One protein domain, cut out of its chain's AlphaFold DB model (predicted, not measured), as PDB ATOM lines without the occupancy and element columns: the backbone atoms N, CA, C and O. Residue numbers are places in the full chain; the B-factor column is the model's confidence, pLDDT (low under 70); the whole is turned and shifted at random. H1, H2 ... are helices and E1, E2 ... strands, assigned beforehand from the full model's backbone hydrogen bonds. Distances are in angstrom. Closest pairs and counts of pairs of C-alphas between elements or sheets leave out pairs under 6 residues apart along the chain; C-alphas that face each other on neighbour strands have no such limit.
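AT A GLANCE: This is residues 12 to 153 of the 159 residues of an uncharacterized protein of Bacteroides pyogenes JCM 6292 (UniProt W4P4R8). A nine-stranded sheet curls into a small, nearly closed barrel, with the short helix H1 at one end and the longer helix H3 at the other. The ring is loose between E6 and E7, which come together near Thr 98 and Ser 128, and H3 sits where E6 spreads away from E8 and E9. The printed part has 142 residues, with three named helices and nine named strands: along the chain H1 comes first, then E1, then H2, then the five strands from E2 to E6, then H3, and last the three strands from E7 to E9; the neighbour pairs of the branched sheet, E1 and E2, E1 and E9, E2 and E4, E3 and E4, E4 and E5, E5 and E6, E7 and E8, E8 and E9, are antiparallel, and the class is mixed, helices and strands. It is compact, with a radius of gyration of the C-alphas of 14.6 A and spans of 45 by 31 by 28 A.

HOW THE PARTS SIT: H1, residues 13 to 20, is on the sheet; its C-alpha at Ile 19 is 6.4 A from that of Gly 131 in E7, residues 128 to 131. E1, residues 24 to 31, has E2, residues 62 to 65, on one side, with N 25 and O 63 2.8 A apart, and E9, residues 147 to 153, on the other, with N 28 and O 151 2.8 A apart. H2, residues 47 to 50, is not on the sheet and only just touches H3, residues 114 to 124, with 3 pairs of C-alphas within 8 A, the closest Ala 48 and Ile 115 at 6.8 A. E2 and E3, residues 68 to 70, lie on one side of E4, residues 73 to 81, and E5, residues 84 to 93, on the other. Across these pairs N 64 and O 79 are 2.9 A apart, N 70 and O 73 2.8 A, and N 80 and O 86 2.8 A. E6, residues 98 to 108, completes a meander E3 E4 E5 E6, each strand the antiparallel neighbour of the one before; N 102 and O 89 are 2.8 A apart. The sheet curls round H3, whose closest C-alphas to E6 are Ser 124 and Cys 101, 5.8 A apart. E7, E8, residues 135 to 141, and E9 form the other meander, with N 137 and O 130 2.7 A apart and N 152 and O 136 2.8 A. In H1 and H3 every O i to N i+4 pair is within hydrogen-bond range; H2 is too short for one.

IN THESE COORDINATES: H1 begins at C-alpha 13, (151.185, 174.324, 216.517). E4, E5 and E6 measure 25.1, 27.0 and 27.7 A, and E6 bends by 70 degrees at residue 105. H3 measures 15.7 A. E9 ends at C-alpha 153, (132.840, 183.157, 213.117).

THE WHOLE: The farthest C-alphas, Asp 45 and Glu 71, are 45.6 A apart. The printed part has no cut; the links E1 to H2 and H2 to E2 are long. Residues 12 to 14 have pLDDT under 70.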
ATOM      1  N   ASP A  12     149.465 171.940 220.004       54.31
ATOM      2  CA  ASP A  12     149.907 171.497 218.693       54.31
ATOM      3  C   ASP A  12     149.879 172.715 217.784       54.31
ATOM      4  O   ASP A  12     148.886 173.427 217.668       54.31
ATOM      5  N   THR A  13     151.032 173.058 217.229       52.56
ATOM      6  CA  THR A  13     151.185 174.324 216.517       52.56
ATOM      7  C   THR A  13     150.307 174.380 215.256       52.56
ATOM      8  O   THR A  13     149.811 175.451 214.887       52.56
ATOM      9  N   ASP A  14     149.964 173.199 214.731       59.56
ATOM     10  CA  ASP A  14     148.948 172.951 213.706       59.56
ATOM     11  C   ASP A  14     147.564 173.543 214.059       59.56
ATOM     12  O   ASP A  14     146.843 174.015 213.172       59.56
ATOM     13  N   ASP A  15     147.198 173.613 215.344       75.69
ATOM     14  CA  ASP A  15     145.933 174.207 215.795       75.69
ATOM     15  C   ASP A  15     145.897 175.711 215.508       75.69
ATOM     16  O   ASP A  15     144.879 176.261 215.098       75.69
ATOM     17  N   VAL A  16     147.016 176.417 215.655       84.81
ATOM     18  CA  VAL A  16     147.041 177.877 215.468       84.81
ATOM     19  C   VAL A  16     147.016 178.241 213.995       84.81
ATOM     20  O   VAL A  16     146.331 179.190 213.602       84.81
ATOM     21  N   THR A  17     147.714 177.463 213.169       87.31
ATOM     22  CA  THR A  17     147.676 177.619 211.715       87.31
ATOM     23  C   THR A  17     146.269 177.333 211.180       87.31
ATOM     24  O   THR A  17     145.767 178.110 210.360       87.31
ATOM     25  N   SER A  18     145.599 176.289 211.683       87.75
ATOM     26  CA  SER A  18     144.229 175.920 211.290       87.75
ATOM     27  C   SER A  18     143.140 176.851 211.837       87.75
ATOM     28  O   SER A  18     142.106 177.025 211.178       87.75
ATOM     29  N   ILE A  19     143.379 177.508 212.980       91.38
ATOM     30  CA  ILE A  19     142.567 178.635 213.450       91.38
ATOM     31  C   ILE A  19     142.727 179.791 212.454       91.38
ATOM     32  O   ILE A  19     141.792 180.134 211.737       91.38
ATOM     33  N   PHE A  20     143.903 180.407 212.341       92.75
ATOM     34  CA  PHE A  20     143.985 181.704 211.661       92.75
ATOM     35  C   PHE A  20     143.883 181.642 210.137       92.75
ATOM     36  O   PHE A  20     143.258 182.525 209.544       92.75
ATOM     37  N   THR A  21     144.498 180.649 209.498       92.69
ATOM     38  CA  THR A  21     144.771 180.689 208.054       92.69
ATOM     39  C   THR A  21     143.816 179.817 207.233       92.69
ATOM     40  O   THR A  21     143.068 178.993 207.757       92.69
ATOM     41  N   GLY A  22     143.798 180.030 205.911       92.00
ATOM     42  CA  GLY A  22     143.004 179.224 204.971       92.00
ATOM     43  C   GLY A  22     141.495 179.496 204.985       92.00
ATOM     44  O   GLY A  22     140.747 178.828 204.270       92.00
ATOM     45  N   LYS A  23     141.033 180.484 205.759       94.06
ATOM     46  CA  LYS A  23     139.621 180.865 205.869       94.06
ATOM     47  C   LYS A  23     139.441 182.373 206.011       94.06
ATOM     48  O   LYS A  23     140.377 183.107 206.314       94.06
ATOM     49  N   THR A  24     138.210 182.817 205.789       96.81
ATOM     50  CA  THR A  24     137.791 184.193 206.048       96.81
ATOM     51  C   THR A  24     136.969 184.211 207.324       96.81
ATOM     52  O   THR A  24     136.053 183.410 207.490       96.81
ATOM     53  N   TRP A  25     137.294 185.135 208.211       97.50
ATOM     54  CA  TRP A  25     136.612 185.373 209.470       97.50
ATOM     55  C   TRP A  25     135.623 186.520 209.306       97.50
ATOM     56  O   TRP A  25     135.984 187.555 208.752       97.50
ATOM     57  N   GLU A  26     134.394 186.352 209.779       96.31
ATOM     58  CA  GLU A  26     133.352 187.383 209.780       96.31
ATOM     59  C   GLU A  26     133.056 187.809 211.216       96.31
ATOM     60  O   GLU A  26     132.871 186.962 212.092       96.31
ATOM     61  N   LEU A  27     133.070 189.118 211.480       96.25
ATOM     62  CA  LEU A  27     132.768 189.645 212.808       96.25
ATOM     63  C   LEU A  27     131.310 189.353 213.160       96.25
ATOM     64  O   LEU A  27     130.414 189.571 212.353       96.25
ATOM     65  N   THR A  28     131.093 188.923 214.397       93.81
ATOM     66  CA  THR A  28     129.763 188.678 214.961       93.81
ATOM     67  C   THR A  28     129.387 189.749 215.980       93.81
ATOM     68  O   THR A  28     128.307 190.321 215.899       93.81
ATOM     69  N   PHE A  29     130.277 190.055 216.928       94.81
ATOM     70  CA  PHE A  29     130.092 191.120 217.914       94.81
ATOM     71  C   PHE A  29     131.419 191.503 218.577       94.81
ATOM     72  O   PHE A  29     132.398 190.754 218.554       94.81
ATOM     73  N   ILE A  30     131.434 192.665 219.226       96.69
ATOM     74  CA  ILE A  30     132.486 193.066 220.167       96.69
ATOM     75  C   ILE A  30     131.907 192.993 221.573       96.69
ATOM     76  O   ILE A  30     130.826 193.527 221.800       96.69
ATOM     77  N   THR A  31     132.589 192.347 222.517       96.44
ATOM     78  CA  THR A  31     132.041 192.130 223.867       96.44
ATOM     79  C   THR A  31     133.109 192.192 224.952       96.44
ATOM     80  O   THR A  31     134.263 191.861 224.693       96.44
ATOM     81  N   GLU A  32     132.720 192.568 226.170       94.12
ATOM     82  CA  GLU A  32     133.543 192.367 227.372       94.12
ATOM     83  C   GLU A  32     133.426 190.914 227.842       94.12
ATOM     84  O   GLU A  32     134.423 190.212 227.983       94.12
ATOM     85  N   ASN A  33     132.188 190.434 227.997       84.19
ATOM     86  CA  ASN A  33     131.853 189.085 228.433       84.19
ATOM     87  C   ASN A  33     130.560 188.606 227.757       84.19
ATOM     88  O   ASN A  33     129.639 189.377 227.518       84.19
ATOM     89  N   GLY A  34     130.459 187.301 227.498       84.12
ATOM     90  CA  GLY A  34     129.242 186.710 226.932       84.12
ATOM     91  C   GLY A  34     129.141 186.834 225.409       84.12
ATOM     92  O   GLY A  34     130.150 186.723 224.707       84.12
ATOM     93  N   LYS A  35     127.907 186.953 224.905       81.62
ATOM     94  CA  LYS A  35     127.560 186.922 223.471       81.62
ATOM     95  C   LYS A  35     126.698 188.115 223.036       81.62
ATOM     96  O   LYS A  35     125.834 187.971 222.181       81.62
ATOM     97  N   HIS A  36     126.887 189.270 223.668       87.31
ATOM     98  CA  HIS A  36     126.178 190.501 223.323       87.31
ATOM     99  C   HIS A  36     127.167 191.618 223.002       87.31
ATOM    100  O   HIS A  36     128.307 191.607 223.480       87.31
ATOM    101  N   TRP A  37     126.708 192.598 222.230       93.81
ATOM    102  CA  TRP A  37     127.475 193.800 221.936       93.81
ATOM    103  C   TRP A  37     127.833 194.561 223.212       93.81
ATOM    104  O   TRP A  37     127.028 194.687 224.138       93.81
ATOM    105  N   TYR A  38     129.060 195.065 223.256       95.06
ATOM    106  CA  TYR A  38     129.494 196.011 224.264       95.06
ATOM    107  C   TYR A  38     128.875 197.388 223.961       95.06
ATOM    108  O   TYR A  38     129.066 197.906 222.853       95.06
ATOM    109  N   PRO A  39     128.148 197.996 224.917       94.62
ATOM    110  CA  PRO A  39     127.561 199.317 224.746       94.62
ATOM    111  C   PRO A  39     128.663 200.376 224.874       94.62
ATOM    112  O   PRO A  39     129.005 200.832 225.965       94.62
ATOM    113  N   PHE A  40     129.261 200.738 223.744       95.50
ATOM    114  CA  PHE A  40     130.276 201.776 223.666       95.50
ATOM    115  C   PHE A  40     129.646 203.111 224.082       95.50
ATOM    116  O   PHE A  40     128.683 203.535 223.447       95.50
ATOM    117  N   PRO A  41     130.177 203.801 225.111       92.94
ATOM    118  CA  PRO A  41     129.551 205.019 225.633       92.94
ATOM    119  C   PRO A  41     129.371 206.144 224.602       92.94
ATOM    120  O   PRO A  41     128.499 206.991 224.766       92.94
ATOM    121  N   ASP A  42     130.193 206.167 223.552       93.31
ATOM    122  CA  ASP A  42     130.165 207.151 222.466       93.31
ATOM    123  C   ASP A  42     129.278 206.750 221.266       93.31
ATOM    124  O   ASP A  42     129.151 207.507 220.297       93.31
ATOM    125  N   ILE A  43     128.632 205.580 221.329       94.75
ATOM    126  CA  ILE A  43     127.679 205.089 220.328       94.75
ATOM    127  C   ILE A  43     126.289 205.051 220.965       94.75
ATOM    128  O   ILE A  43     125.929 204.120 221.676       94.75
ATOM    129  N   THR A  44     125.502 206.094 220.709       91.75
ATOM    130  CA  THR A  44     124.148 206.247 221.264       91.75
ATOM    131  C   THR A  44     123.045 205.735 220.339       91.75
ATOM    132  O   THR A  44     121.899 205.638 220.762       91.75
ATOM    133  N   ASP A  45     123.367 205.456 219.075       89.75
ATOM    134  CA  ASP A  45     122.422 204.939 218.088       89.75
ATOM    135  C   ASP A  45     122.409 203.407 218.134       89.75
ATOM    136  O   ASP A  45     123.411 202.764 217.812       89.75
ATOM    137  N   SER A  46     121.280 202.819 218.535       85.38
ATOM    138  CA  SER A  46     121.105 201.362 218.555       85.38
ATOM    139  C   SER A  46     121.213 200.749 217.159       85.38
ATOM    140  O   SER A  46     121.733 199.639 217.029       85.38
ATOM    141  N   ASN A  47     120.828 201.491 216.113       90.62
ATOM    142  CA  ASN A  47     120.879 201.012 214.732       90.62
ATOM    143  C   ASN A  47     122.317 200.718 214.283       90.62
ATOM    144  O   ASN A  47     122.530 199.863 213.427       90.62
ATOM    145  N   ALA A  48     123.322 201.364 214.891       92.62
ATOM    146  CA  ALA A  48     124.727 201.094 214.594       92.62
ATOM    147  C   ALA A  48     125.117 199.638 214.904       92.62
ATOM    148  O   ALA A  48     125.924 199.048 214.188       92.62
ATOM    149  N   TYR A  49     124.532 199.049 215.951       92.88
ATOM    150  CA  TYR A  49     124.747 197.649 216.319       92.88
ATOM    151  C   TYR A  49     123.912 196.700 215.459       92.88
ATOM    152  O   TYR A  49     124.420 195.675 215.005       92.88
ATOM    153  N   GLU A  50     122.648 197.054 215.215       91.19
ATOM    154  CA  GLU A  50     121.721 196.261 214.395       91.19
ATOM    155  C   GLU A  50     122.195 196.131 212.943       91.19
ATOM    156  O   GLU A  50     122.014 195.084 212.326       91.19
ATOM    157  N   ALA A  51     122.889 197.141 212.416       92.25
ATOM    158  CA  ALA A  51     123.486 197.091 211.084       92.25
ATOM    159  C   ALA A  51     124.522 195.959 210.929       92.25
ATOM    160  O   ALA A  51     124.734 195.468 209.824       92.25
ATOM    161  N   TYR A  52     125.133 195.491 212.023       92.44
ATOM    162  CA  TYR A  52     126.043 194.338 212.035       92.44
ATOM    163  C   TYR A  52     125.353 193.013 212.405       92.44
ATOM    164  O   TYR A  52     126.037 191.999 212.562       92.44
ATOM    165  N   ASP A  53     124.023 192.980 212.537       88.69
ATOM    166  CA  ASP A  53     123.299 191.737 212.810       88.69
ATOM    167  C   ASP A  53     123.561 190.685 211.721       88.69
ATOM    168  O   ASP A  53     123.522 190.965 210.519       88.69
ATOM    169  N   PHE A  54     123.811 189.446 212.140       80.94
ATOM    170  CA  PHE A  54     124.221 188.363 211.246       80.94
ATOM    171  C   PHE A  54     123.138 187.943 210.236       80.94
ATOM    172  O   PHE A  54     123.462 187.394 209.181       80.94
ATOM    173  N   ILE A  55     121.860 188.196 210.521       81.62
ATOM    174  CA  ILE A  55     120.729 187.816 209.667       81.62
ATOM    175  C   ILE A  55     120.202 189.030 208.903       81.62
ATOM    176  O   ILE A  55     120.013 188.946 207.691       81.62
ATOM    177  N   THR A  56     119.959 190.143 209.596       86.50
ATOM    178  CA  THR A  56     119.241 191.303 209.043       86.50
ATOM    179  C   THR A  56     120.123 192.514 208.770       86.50
ATOM    180  O   THR A  56     119.674 193.433 208.092       86.50
ATOM    181  N   GLY A  57     121.347 192.534 209.298       87.94
ATOM    182  CA  GLY A  57     122.275 193.648 209.141       87.94
ATOM    183  C   GLY A  57     122.789 193.793 207.707       87.94
ATOM    184  O   GLY A  57     123.031 192.803 207.013       87.94
ATOM    185  N   ASP A  58     122.980 195.035 207.275       90.44
ATOM    186  CA  ASP A  58     123.509 195.410 205.961       90.44
ATOM    187  C   ASP A  58     125.035 195.620 205.961       90.44
ATOM    188  O   ASP A  58     125.659 195.692 204.898       90.44
ATOM    189  N   LYS A  59     125.662 195.660 207.142       94.25
ATOM    190  CA  LYS A  59     127.109 195.784 207.329       94.25
ATOM    191  C   LYS A  59     127.748 194.452 207.696       94.25
ATOM    192  O   LYS A  59     127.218 193.617 208.433       94.25
ATOM    193  N   ARG A  60     128.955 194.257 207.169       94.31
ATOM    194  CA  ARG A  60     129.790 193.077 207.401       94.31
ATOM    195  C   ARG A  60     131.236 193.513 207.519       94.31
ATOM    196  O   ARG A  60     131.719 194.269 206.681       94.31
ATOM    197  N   PHE A  61     131.935 192.995 208.521       97.00
ATOM    198  CA  PHE A  61     133.388 193.078 208.584       97.00
ATOM    199  C   PHE A  61     133.972 191.680 208.436       97.00
ATOM    200  O   PHE A  61     133.598 190.760 209.161       97.00
ATOM    201  N   THR A  62     134.891 191.531 207.491       97.81
ATOM    202  CA  THR A  62     135.571 190.271 207.202       97.81
ATOM    203  C   THR A  62     137.075 190.465 207.220       97.81
ATOM    204  O   THR A  62     137.566 191.493 206.767       97.81
ATOM    205  N   ILE A  63     137.812 189.476 207.714       98.44
ATOM    206  CA  ILE A  63     139.275 189.481 207.766       98.44
ATOM    207  C   ILE A  63     139.816 188.111 207.365       98.44
ATOM    208  O   ILE A  63     139.274 187.074 207.736       98.44
ATOM    209  N   THR A  64     140.869 188.098 206.556       98.31
ATOM    210  CA  THR A  64     141.574 186.882 206.136       98.31
ATOM    211  C   THR A  64     143.034 187.020 206.520       98.31
ATOM    212  O   THR A  64     143.644 188.050 206.229       98.31
ATOM    213  N   PHE A  65     143.576 185.985 207.156       97.69
ATOM    214  CA  PHE A  65     144.974 185.916 207.558       97.69
ATOM    215  C   PHE A  65     145.719 184.913 206.679       97.69
ATOM    216  O   PHE A  65     145.266 183.785 206.463       97.69
ATOM    217  N   THR A  66     146.884 185.315 206.191       96.81
ATOM    218  CA  THR A  66     147.888 184.432 205.595       96.81
ATOM    219  C   THR A  66     149.108 184.428 206.498       96.81
ATOM    220  O   THR A  66     149.344 185.386 207.230       96.81
ATOM    221  N   GLY A  67     149.899 183.367 206.480       94.19
ATOM    222  CA  GLY A  67     151.113 183.332 207.278       94.19
ATOM    223  C   GLY A  67     151.826 182.006 207.178       94.19
ATOM    224  O   GLY A  67     151.278 181.027 206.671       94.19
ATOM    225  N   VAL A  68     153.063 182.010 207.651       89.69
ATOM    226  CA  VAL A  68     153.896 180.815 207.746       89.69
ATOM    227  C   VAL A  68     154.306 180.648 209.194       89.69
ATOM    228  O   VAL A  68     154.689 181.606 209.870       89.69
ATOM    229  N   GLU A  69     154.209 179.417 209.665       88.94
ATOM    230  CA  GLU A  69     154.616 179.060 211.005       88.94
ATOM    231  C   GLU A  69     156.122 178.783 211.075       88.94
ATOM    232  O   GLU A  69     156.701 178.101 210.225       88.94
ATOM    233  N   LYS A  70     156.759 179.294 212.126       89.62
ATOM    234  CA  LYS A  70     158.120 178.965 212.528       89.62
ATOM    235  C   LYS A  70     158.219 178.970 214.050       89.62
ATOM    236  O   LYS A  70     157.991 179.992 214.690       89.62
ATOM    237  N   GLU A  71     158.610 177.837 214.630       86.88
ATOM    238  CA  GLU A  71     158.922 177.713 216.064       86.88
ATOM    239  C   GLU A  71     157.806 178.242 216.995       86.88
ATOM    240  O   GLU A  71     158.066 179.000 217.933       86.88
ATOM    241  N   ASN A  72     156.554 177.812 216.793       88.25
ATOM    242  CA  ASN A  72     155.377 178.257 217.566       88.25
ATOM    243  C   ASN A  72     154.919 179.689 217.306       88.25
ATOM    244  O   ASN A  72     154.058 180.194 218.031       88.25
ATOM    245  N   VAL A  73     155.487 180.362 216.315       92.69
ATOM    246  CA  VAL A  73     155.056 181.686 215.893       92.69
ATOM    247  C   VAL A  73     154.548 181.610 214.469       92.69
ATOM    248  O   VAL A  73     155.226 181.068 213.608       92.69
ATOM    249  N   ILE A  74     153.395 182.216 214.218       94.56
ATOM    250  CA  ILE A  74     152.928 182.489 212.864       94.56
ATOM    251  C   ILE A  74     153.083 183.977 212.629       94.56
ATOM    252  O   ILE A  74     152.568 184.780 213.407       94.56
ATOM    253  N   ASP A  75     153.798 184.322 211.570       94.62
ATOM    254  CA  ASP A  75     153.914 185.680 211.060       94.62
ATOM    255  C   ASP A  75     153.327 185.720 209.651       94.62
ATOM    256  O   ASP A  75     153.526 184.797 208.850       94.62
ATOM    257  N   GLY A  76     152.625 186.797 209.321       96.88
ATOM    258  CA  GLY A  76     152.125 186.966 207.968       96.88
ATOM    259  C   GLY A  76     151.348 188.246 207.749       96.88
ATOM    260  O   GLY A  76     151.533 189.244 208.451       96.88
ATOM    261  N   GLU A  77     150.489 188.214 206.739       98.44
ATOM    262  CA  GLU A  77     149.719 189.361 206.285       98.44
ATOM    263  C   GLU A  77     148.229 189.139 206.515       98.44
ATOM    264  O   GLU A  77     147.746 188.009 206.614       98.44
ATOM    265  N   PHE A  78     147.489 190.233 206.635       98.44
ATOM    266  CA  PHE A  78     146.038 190.184 206.656       98.44
ATOM    267  C   PHE A  78     145.458 191.171 205.654       98.44
ATOM    268  O   PHE A  78     146.017 192.239 205.395       98.44
ATOM    269  N   THR A  79     144.285 190.817 205.150       98.50
ATOM    270  CA  THR A  79     143.412 191.714 204.394       98.50
ATOM    271  C   THR A  79     142.035 191.689 205.026       98.50
ATOM    272  O   THR A  79     141.514 190.607 205.316       98.50
ATOM    273  N   ALA A  80     141.431 192.856 205.215       98.19
ATOM    274  CA  ALA A  80     140.091 192.984 205.760       98.19
ATOM    275  C   ALA A  80     139.216 193.909 204.911       98.19
ATOM    276  O   ALA A  80     139.707 194.838 204.267       98.19
ATOM    277  N   SER A  81     137.914 193.639 204.918       96.88
ATOM    278  CA  SER A  81     136.908 194.363 204.145       96.88
ATOM    279  C   SER A  81     135.622 194.549 204.946       96.88
ATOM    280  O   SER A  81     135.229 193.669 205.714       96.88
ATOM    281  N   GLY A  82     134.970 195.686 204.733       95.38
ATOM    282  CA  GLY A  82     133.721 196.121 205.346       95.38
ATOM    283  C   GLY A  82     133.530 197.608 205.062       95.38
ATOM    284  O   GLY A  82     133.879 198.080 203.980       95.38
ATOM    285  N   SER A  83     133.093 198.373 206.060       96.81
ATOM    286  CA  SER A  83     133.053 199.846 205.993       96.81
ATOM    287  C   SER A  83     134.443 200.504 205.912       96.81
ATOM    288  O   SER A  83     134.556 201.709 205.692       96.81
ATOM    289  N   ALA A  84     135.521 199.725 206.037       96.94
ATOM    290  CA  ALA A  84     136.863 200.103 205.613       96.94
ATOM    291  C   ALA A  84     137.593 198.904 204.988       96.94
ATOM    292  O   ALA A  84     137.332 197.749 205.334       96.94
ATOM    293  N   ILE A  85     138.534 199.192 204.088       97.88
ATOM    294  CA  ILE A  85     139.490 198.219 203.554       97.88
ATOM    295  C   ILE A  85     140.801 198.377 204.315       97.88
ATOM    296  O   ILE A  85     141.355 199.479 204.352       97.88
ATOM    297  N   LEU A  86     141.282 197.289 204.915       98.38
ATOM    298  CA  LEU A  86     142.506 197.269 205.718       98.38
ATOM    299  C   LEU A  86     143.477 196.227 205.167       98.38
ATOM    300  O   LEU A  86     143.065 195.130 204.784       98.38
ATOM    301  N   SER A  87     144.766 196.538 205.207       98.38
ATOM    302  CA  SER A  87     145.827 195.558 204.991       98.38
ATOM    303  C   SER A  87     146.963 195.788 205.982       98.38
ATOM    304  O   SER A  87     147.154 196.890 206.512       98.38
ATOM    305  N   GLY A  88     147.713 194.738 206.290       98.50
ATOM    306  CA  GLY A  88     148.810 194.852 207.233       98.50
ATOM    307  C   GLY A  88     149.460 193.527 207.566       98.50
ATOM    308  O   GLY A  88     149.268 192.526 206.880       98.50
ATOM    309  N   THR A  89     150.245 193.532 208.636       98.50
ATOM    310  CA  THR A  89     150.918 192.340 209.153       98.50
ATOM    311  C   THR A  89     150.307 191.899 210.467       98.50
ATOM    312  O   THR A  89     149.765 192.712 211.215       98.50
ATOM    313  N   TRP A  90     150.430 190.621 210.782       98.12
ATOM    314  CA  TRP A  90     150.019 190.075 212.067       98.12
ATOM    315  C   TRP A  90     151.015 189.023 212.543       98.12
ATOM    316  O   TRP A  90     151.814 188.498 211.763       98.12
ATOM    317  N   ARG A  91     150.956 188.743 213.842       97.00
ATOM    318  CA  ARG A  91     151.760 187.722 214.503       97.00
ATOM    319  C   ARG A  91     150.943 187.034 215.580       97.00
ATOM    320  O   ARG A  91     150.329 187.716 216.399       97.00
ATOM    321  N   ALA A  92     151.011 185.711 215.647       96.75
ATOM    322  CA  ALA A  92     150.505 184.930 216.771       96.75
ATOM    323  C   ALA A  92     151.586 184.014 217.339       96.75
ATOM    324  O   ALA A  92     152.451 183.533 216.615       96.75
ATOM    325  N   ASN A  93     151.528 183.750 218.644       94.12
ATOM    326  CA  ASN A  93     152.336 182.718 219.285       94.12
ATOM    327  C   ASN A  93     151.420 181.628 219.841       94.12
ATOM    328  O   ASN A  93     150.551 181.919 220.665       94.12
ATOM    329  N   ALA A  94     151.635 180.382 219.427       89.31
ATOM    330  CA  ALA A  94     150.872 179.235 219.897       89.31
ATOM    331  C   ALA A  94     151.053 179.017 221.392       89.31
ATOM    332  O   ALA A  94     150.100 179.064 222.158       89.31
ATOM    333  N   LYS A  95     152.293 178.892 221.851       89.19
ATOM    334  CA  LYS A  95     152.598 178.556 223.245       89.19
ATOM    335  C   LYS A  95     152.156 179.616 224.260       89.19
ATOM    336  O   LYS A  95     151.871 179.281 225.405       89.19
ATOM    337  N   LYS A  96     152.169 180.894 223.873       92.44
ATOM    338  CA  LYS A  96     151.851 182.030 224.756       92.44
ATOM    339  C   LYS A  96     150.448 182.599 224.543       92.44
ATOM    340  O   LYS A  96     150.069 183.513 225.269       92.44
ATOM    341  N   ASN A  97     149.720 182.127 223.529       94.00
ATOM    342  CA  ASN A  97     148.430 182.675 223.094       94.00
ATOM    343  C   ASN A  97     148.458 184.194 222.831       94.00
ATOM    344  O   ASN A  97     147.442 184.876 222.963       94.00
ATOM    345  N   THR A  98     149.618 184.748 222.464       96.88
ATOM    346  CA  THR A  98     149.751 186.177 222.144       96.88
ATOM    347  C   THR A  98     149.375 186.420 220.698       96.88
ATOM    348  O   THR A  98     149.692 185.595 219.841       96.88
ATOM    349  N   PHE A  99     148.775 187.567 220.419       97.81
ATOM    350  CA  PHE A  99     148.416 188.001 219.075       97.81
ATOM    351  C   PHE A  99     148.648 189.500 218.954       97.81
ATOM    352  O   PHE A  99     148.386 190.229 219.904       97.81
ATOM    353  N   ALA A 100     149.114 189.950 217.796       98.19
ATOM    354  CA  ALA A 100     149.230 191.363 217.473       98.19
ATOM    355  C   ALA A 100     148.968 191.590 215.983       98.19
ATOM    356  O   ALA A 100     149.392 190.794 215.143       98.19
ATOM    357  N   CYS A 101     148.336 192.717 215.664       97.19
ATOM    358  CA  CYS A 101     148.179 193.221 214.305       97.19
ATOM    359  C   CYS A 101     148.865 194.576 214.159       97.19
ATOM    360  O   CYS A 101     148.883 195.393 215.076       97.19
ATOM    361  N   HIS A 102     149.377 194.837 212.963       97.88
ATOM    362  CA  HIS A 102     149.887 196.132 212.555       97.88
ATOM    363  C   HIS A 102     149.251 196.513 211.219       97.88
ATOM    364  O   HIS A 102     149.555 195.918 210.185       97.88
ATOM    365  N   ILE A 103     148.335 197.481 211.265       98.00
ATOM    366  CA  ILE A 103     147.628 198.007 210.095       98.00
ATOM    367  C   ILE A 103     148.601 198.899 209.319       98.00
ATOM    368  O   ILE A 103     149.103 199.879 209.865       98.00
ATOM    369  N   LYS A 104     148.876 198.545 208.062       97.69
ATOM    370  CA  LYS A 104     149.763 199.299 207.163       97.69
ATOM    371  C   LYS A 104     148.972 200.214 206.238       97.69
ATOM    372  O   LYS A 104     149.358 201.360 206.036       97.69
ATOM    373  N   GLU A 105     147.864 199.713 205.701       96.81
ATOM    374  CA  GLU A 105     146.976 200.477 204.831       96.81
ATOM    375  C   GLU A 105     145.564 200.481 205.403       96.81
ATOM    376  O   GLU A 105     145.056 199.465 205.885       96.81
ATOM    377  N   GLN A 106     144.919 201.640 205.315       97.12
ATOM    378  CA  GLN A 106     143.546 201.844 205.746       97.12
ATOM    379  C   GLN A 106     142.854 202.793 204.770       97.12
ATOM    380  O   GLN A 106     143.251 203.948 204.620       97.12
ATOM    381  N   ARG A 107     141.778 202.316 204.144       97.31
ATOM    382  CA  ARG A 107     140.880 203.126 203.319       97.31
ATOM    383  C   ARG A 107     139.465 203.034 203.871       97.31
ATOM    384  O   ARG A 107     138.818 201.997 203.738       97.31
ATOM    385  N   VAL A 108     138.994 204.116 204.481       95.44
ATOM    386  CA  VAL A 108     137.623 204.225 204.998       95.44
ATOM    387  C   VAL A 108     136.655 204.383 203.824       95.44
ATOM    388  O   VAL A 108     136.892 205.208 202.944       95.44
ATOM    389  N   ILE A 109     135.608 203.557 203.792       96.38
ATOM    390  CA  ILE A 109     134.553 203.570 202.767       96.38
ATOM    391  C   ILE A 109     133.309 204.281 203.299       96.38
ATOM    392  O   ILE A 109     132.725 205.094 202.591       96.38
ATOM    393  N   ASP A 110     132.951 204.007 204.553       93.88
ATOM    394  CA  ASP A 110     131.872 204.673 205.276       93.88
ATOM    395  C   ASP A 110     132.430 205.227 206.592       93.88
ATOM    396  O   ASP A 110     132.813 204.475 207.491       93.88
ATOM    397  N   ALA A 111     132.535 206.555 206.663       91.12
ATOM    398  CA  ALA A 111     133.082 207.263 207.815       91.12
ATOM    399  C   ALA A 111     132.066 207.437 208.957       91.12
ATOM    400  O   ALA A 111     132.480 207.717 210.084       91.12
ATOM    401  N   ASP A 112     130.772 207.245 208.688       91.50
ATOM    402  CA  ASP A 112     129.708 207.344 209.693       91.50
ATOM    403  C   ASP A 112     129.564 206.040 210.495       91.50
ATOM    404  O   ASP A 112     128.948 206.009 211.566       91.50
ATOM    405  N   ASP A 113     130.202 204.961 210.035       94.69
ATOM    406  CA  ASP A 113     130.270 203.690 210.744       94.69
ATOM    407  C   ASP A 113     131.192 203.748 211.973       94.69
ATOM    408  O   ASP A 113     132.380 203.399 211.950       94.69
ATOM    409  N   LYS A 114     130.604 204.139 213.102       95.00
ATOM    410  CA  LYS A 114     131.291 204.191 214.397       95.00
ATOM    411  C   LYS A 114     131.751 202.819 214.894       95.00
ATOM    412  O   LYS A 114     132.743 202.757 215.619       95.00
ATOM    413  N   ILE A 115     131.078 201.727 214.520       96.75
ATOM    414  CA  ILE A 115     131.483 200.369 214.913       96.75
ATOM    415  C   ILE A 115     132.764 199.976 214.177       96.75
ATOM    416  O   ILE A 115     133.675 199.435 214.804       96.75
ATOM    417  N   MET A 116     132.907 200.336 212.898       97.06
ATOM    418  CA  MET A 116     134.139 200.101 212.137       97.06
ATOM    419  C   MET A 116     135.361 200.748 212.796       97.06
ATOM    420  O   MET A 116     136.419 200.122 212.892       97.06
ATOM    421  N   ALA A 117     135.215 201.963 213.332       95.94
ATOM    422  CA  ALA A 117     136.279 202.607 214.100       95.94
ATOM    423  C   ALA A 117     136.673 201.798 215.354       95.94
ATOM    424  O   ALA A 117     137.860 201.687 215.664       95.94
ATOM    425  N   LYS A 118     135.707 201.170 216.046       97.50
ATOM    426  CA  LYS A 118     135.979 200.285 217.197       97.50
ATOM    427  C   LYS A 118     136.654 198.977 216.795       97.50
ATOM    428  O   LYS A 118     137.500 198.489 217.540       97.50
ATOM    429  N   ILE A 119     136.326 198.428 215.624       98.12
ATOM    430  CA  ILE A 119     136.998 197.240 215.075       98.12
ATOM    431  C   ILE A 119     138.475 197.548 214.799       98.12
ATOM    432  O   ILE A 119     139.347 196.786 215.217       98.12
ATOM    433  N   ILE A 120     138.760 198.674 214.135       97.88
ATOM    434  CA  ILE A 120     140.129 199.124 213.829       97.88
ATOM    435  C   ILE A 120     140.935 199.325 215.119       97.88
ATOM    436  O   ILE A 120     142.039 198.790 215.240       97.88
ATOM    437  N   ASP A 121     140.372 200.044 216.097       97.50
ATOM    438  CA  ASP A 121     141.010 200.263 217.400       97.50
ATOM    439  C   ASP A 121     141.298 198.929 218.108       97.50
ATOM    440  O   ASP A 121     142.430 198.686 218.530       97.50
ATOM    441  N   GLY A 122     140.325 198.012 218.134       98.25
ATOM    442  CA  GLY A 122     140.483 196.689 218.737       98.25
ATOM    443  C   GLY A 122     141.575 195.836 218.086       98.25
ATOM    444  O   GLY A 122     142.385 195.239 218.795       98.25
ATOM    445  N   LEU A 123     141.659 195.818 216.750       98.44
ATOM    446  CA  LEU A 123     142.733 195.121 216.029       98.44
ATOM    447  C   LEU A 123     144.107 195.731 216.335       98.44
ATOM    448  O   LEU A 123     145.068 194.996 216.553       98.44
ATOM    449  N   SER A 124     144.203 197.063 216.394       97.81
ATOM    450  CA  SER A 124     145.464 197.774 216.659       97.81
ATOM    451  C   SER A 124     146.005 197.572 218.082       97.81
ATOM    452  O   SER A 124     147.209 197.681 218.308       97.81
ATOM    453  N   ARG A 125     145.122 197.256 219.037       98.25
ATOM    454  CA  ARG A 125     145.441 197.043 220.459       98.25
ATOM    455  C   ARG A 125     145.482 195.574 220.856       98.25
ATOM    456  O   ARG A 125     145.637 195.275 222.038       98.25
ATOM    457  N   ALA A 126     145.283 194.663 219.911       98.50
ATOM    458  CA  ALA A 126     145.188 193.248 220.205       98.50
ATOM    459  C   ALA A 126     146.461 192.721 220.883       98.50
ATOM    460  O   ALA A 126     147.574 193.072 220.494       98.50
ATOM    461  N   VAL A 127     146.273 191.885 221.907       98.25
ATOM    462  CA  VAL A 127     147.372 191.321 222.713       98.25
ATOM    463  C   VAL A 127     147.351 189.800 222.768       98.25
ATOM    464  O   VAL A 127     148.390 189.160 222.960       98.25
ATOM    465  N   SER A 128     146.179 189.188 222.617       97.75
ATOM    466  CA  SER A 128     146.020 187.741 222.725       97.75
ATOM    467  C   SER A 128     144.840 187.240 221.912       97.75
ATOM    468  O   SER A 128     144.016 188.011 221.417       97.75
ATOM    469  N   TYR A 129     144.777 185.925 221.757       96.69
ATOM    470  CA  TYR A 129     143.703 185.266 221.037       96.69
ATOM    471  C   TYR A 129     143.264 183.983 221.733       96.69
ATOM    472  O   TYR A 129     144.004 183.368 222.507       96.69
ATOM    473  N   LYS A 130     142.044 183.569 221.407       94.31
ATOM    474  CA  LYS A 130     141.510 182.229 221.638       94.31
ATOM    475  C   LYS A 130     140.682 181.841 220.430       94.31
ATOM    476  O   LYS A 130     140.106 182.709 219.784       94.31
ATOM    477  N   GLY A 131     140.576 180.561 220.144       92.88
ATOM    478  CA  GLY A 131     139.736 180.121 219.048       92.88
ATOM    479  C   GLY A 131     139.773 178.625 218.857       92.88
ATOM    480  O   GLY A 131     140.498 177.913 219.548       92.88
ATOM    481  N   ASP A 132     138.961 178.204 217.908       92.06
ATOM    482  CA  ASP A 132     138.880 176.869 217.351       92.06
ATOM    483  C   ASP A 132     138.701 177.002 215.825       92.06
ATOM    484  O   ASP A 132     138.891 178.077 215.246       92.06
ATOM    485  N   ASN A 133     138.341 175.914 215.151       90.31
ATOM    486  CA  ASN A 133     138.173 175.914 213.700       90.31
ATOM    487  C   ASN A 133     137.051 176.830 213.187       90.31
ATOM    488  O   ASN A 133     137.121 177.256 212.029       90.31
ATOM    489  N   ASP A 134     136.060 177.134 214.025       93.19
ATOM    490  CA  ASP A 134     134.840 177.851 213.661       93.19
ATOM    491  C   ASP A 134     134.745 179.237 214.300       93.19
ATOM    492  O   ASP A 134     134.044 180.100 213.772       93.19
ATOM    493  N   ASN A 135     135.425 179.467 215.424       94.62
ATOM    494  CA  ASN A 135     135.339 180.692 216.211       94.62
ATOM    495  C   ASN A 135     136.725 181.262 216.502       94.62
ATOM    496  O   ASN A 135     137.618 180.553 216.961       94.62
ATOM    497  N   LEU A 136     136.874 182.571 216.329       96.31
ATOM    498  CA  LEU A 136     138.087 183.301 216.678       96.31
ATOM    499  C   LEU A 136     137.728 184.475 217.581       96.31
ATOM    500  O   LEU A 136     136.830 185.262 217.294       96.31
ATOM    501  N   PHE A 137     138.464 184.612 218.674       97.12
ATOM    502  CA  PHE A 137     138.349 185.701 219.628       97.12
ATOM    503  C   PHE A 137     139.689 186.418 219.714       97.12
ATOM    504  O   PHE A 137     140.676 185.839 220.171       97.12
ATOM    505  N   ILE A 138     139.721 187.683 219.304       98.25
ATOM    506  CA  ILE A 138     140.896 188.551 219.438       98.25
ATOM    507  C   ILE A 138     140.668 189.469 220.631       98.25
ATOM    508  O   ILE A 138     139.721 190.251 220.636       98.25
ATOM    509  N   HIS A 139     141.521 189.360 221.643       98.19
ATOM    510  CA  HIS A 139     141.398 190.066 222.913       98.19
ATOM    511  C   HIS A 139     142.289 191.310 222.948       98.19
ATOM    512  O   HIS A 139     143.454 191.268 222.539       98.19
ATOM    513  N   TYR A 140     141.747 192.402 223.486       98.31
ATOM    514  CA  TYR A 140     142.446 193.676 223.616       98.31
ATOM    515  C   TYR A 140     141.985 194.461 224.858       98.31
ATOM    516  O   TYR A 140     140.812 194.389 225.245       98.31
ATOM    517  N   PRO A 141     142.879 195.242 225.489       97.69
ATOM    518  CA  PRO A 141     142.490 196.194 226.518       97.69
ATOM    519  C   PRO A 141     141.797 197.400 225.868       97.69
ATOM    520  O   PRO A 141     142.400 198.122 225.070       97.69
ATOM    521  N   TYR A 142     140.531 197.639 226.212       96.25
ATOM    522  CA  TYR A 142     139.807 198.834 225.766       96.25
ATOM    523  C   TYR A 142     140.186 200.053 226.613       96.25
ATOM    524  O   TYR A 142     140.413 201.144 226.093       96.25
ATOM    525  N   ASN A 143     140.301 199.857 227.926       93.69
ATOM    526  CA  ASN A 143     140.857 200.819 228.874       93.69
ATOM    527  C   ASN A 143     141.464 200.067 230.074       93.69
ATOM    528  O   ASN A 143     141.518 198.840 230.075       93.69
ATOM    529  N   GLU A 144     141.904 200.787 231.106       92.19
ATOM    530  CA  GLU A 144     142.549 200.204 232.296       92.19
ATOM    531  C   GLU A 144     141.690 199.177 233.054       92.19
ATOM    532  O   GLU A 144     142.224 198.353 233.792       92.19
ATOM    533  N   LYS A 145     140.362 199.229 232.899       93.75
ATOM    534  CA  LYS A 145     139.405 198.390 233.633       93.75
ATOM    535  C   LYS A 145     138.696 197.371 232.746       93.75
ATOM    536  O   LYS A 145     138.289 196.328 233.245       93.75
ATOM    537  N   VAL A 146     138.545 197.671 231.459       95.38
ATOM    538  CA  VAL A 146     137.720 196.898 230.524       95.38
ATOM    539  C   VAL A 146     138.601 196.210 229.492       95.38
ATOM    540  O   VAL A 146     139.331 196.860 228.739       95.38
ATOM    541  N   ASN A 147     138.471 194.887 229.414       96.88
ATOM    542  CA  ASN A 147     139.048 194.074 228.349       96.88
ATOM    543  C   ASN A 147     137.930 193.626 227.417       96.88
ATOM    544  O   ASN A 147     136.948 193.045 227.868       96.88
ATOM    545  N   LEU A 148     138.090 193.880 226.124       98.38
ATOM    546  CA  LEU A 148     137.127 193.471 225.113       98.38
ATOM    547  C   LEU A 148     137.711 192.359 224.249       98.38
ATOM    548  O   LEU A 148     138.921 192.110 224.213       98.38
ATOM    549  N   ARG A 149     136.824 191.689 223.522       97.44
ATOM    550  CA  ARG A 149     137.187 190.785 222.441       97.44
ATOM    551  C   ARG A 149     136.365 191.064 221.196       97.44
ATOM    552  O   ARG A 149     135.148 191.239 221.275       97.44
ATOM    553  N   LEU A 150     137.040 191.050 220.055       98.12
ATOM    554  CA  LEU A 150     136.418 190.926 218.745       98.12
ATOM    555  C   LEU A 150     136.078 189.445 218.551       98.12
ATOM    556  O   LEU A 150     136.981 188.605 218.584       98.12
ATOM    557  N   ALA A 151     134.796 189.119 218.408       97.00
ATOM    558  CA  ALA A 151     134.336 187.755 218.187       97.00
ATOM    559  C   ALA A 151     134.028 187.537 216.707       97.00
ATOM    560  O   ALA A 151     133.199 188.235 216.122       97.00
ATOM    561  N   PHE A 152     134.659 186.532 216.121       96.25
ATOM    562  CA  PHE A 152     134.497 186.152 214.730       96.25
ATOM    563  C   PHE A 152     133.972 184.729 214.619       96.25
ATOM    564  O   PHE A 152     134.318 183.862 215.424       96.25
ATOM    565  N   HIS A 153     133.199 184.491 213.568       94.81
ATOM    566  CA  HIS A 153     132.840 183.157 213.117       94.81
ATOM    567  C   HIS A 153     133.386 182.933 211.709       94.81
ATOM    568  O   HIS A 153     133.517 183.879 210.925       94.81
TER     569      HIS A 153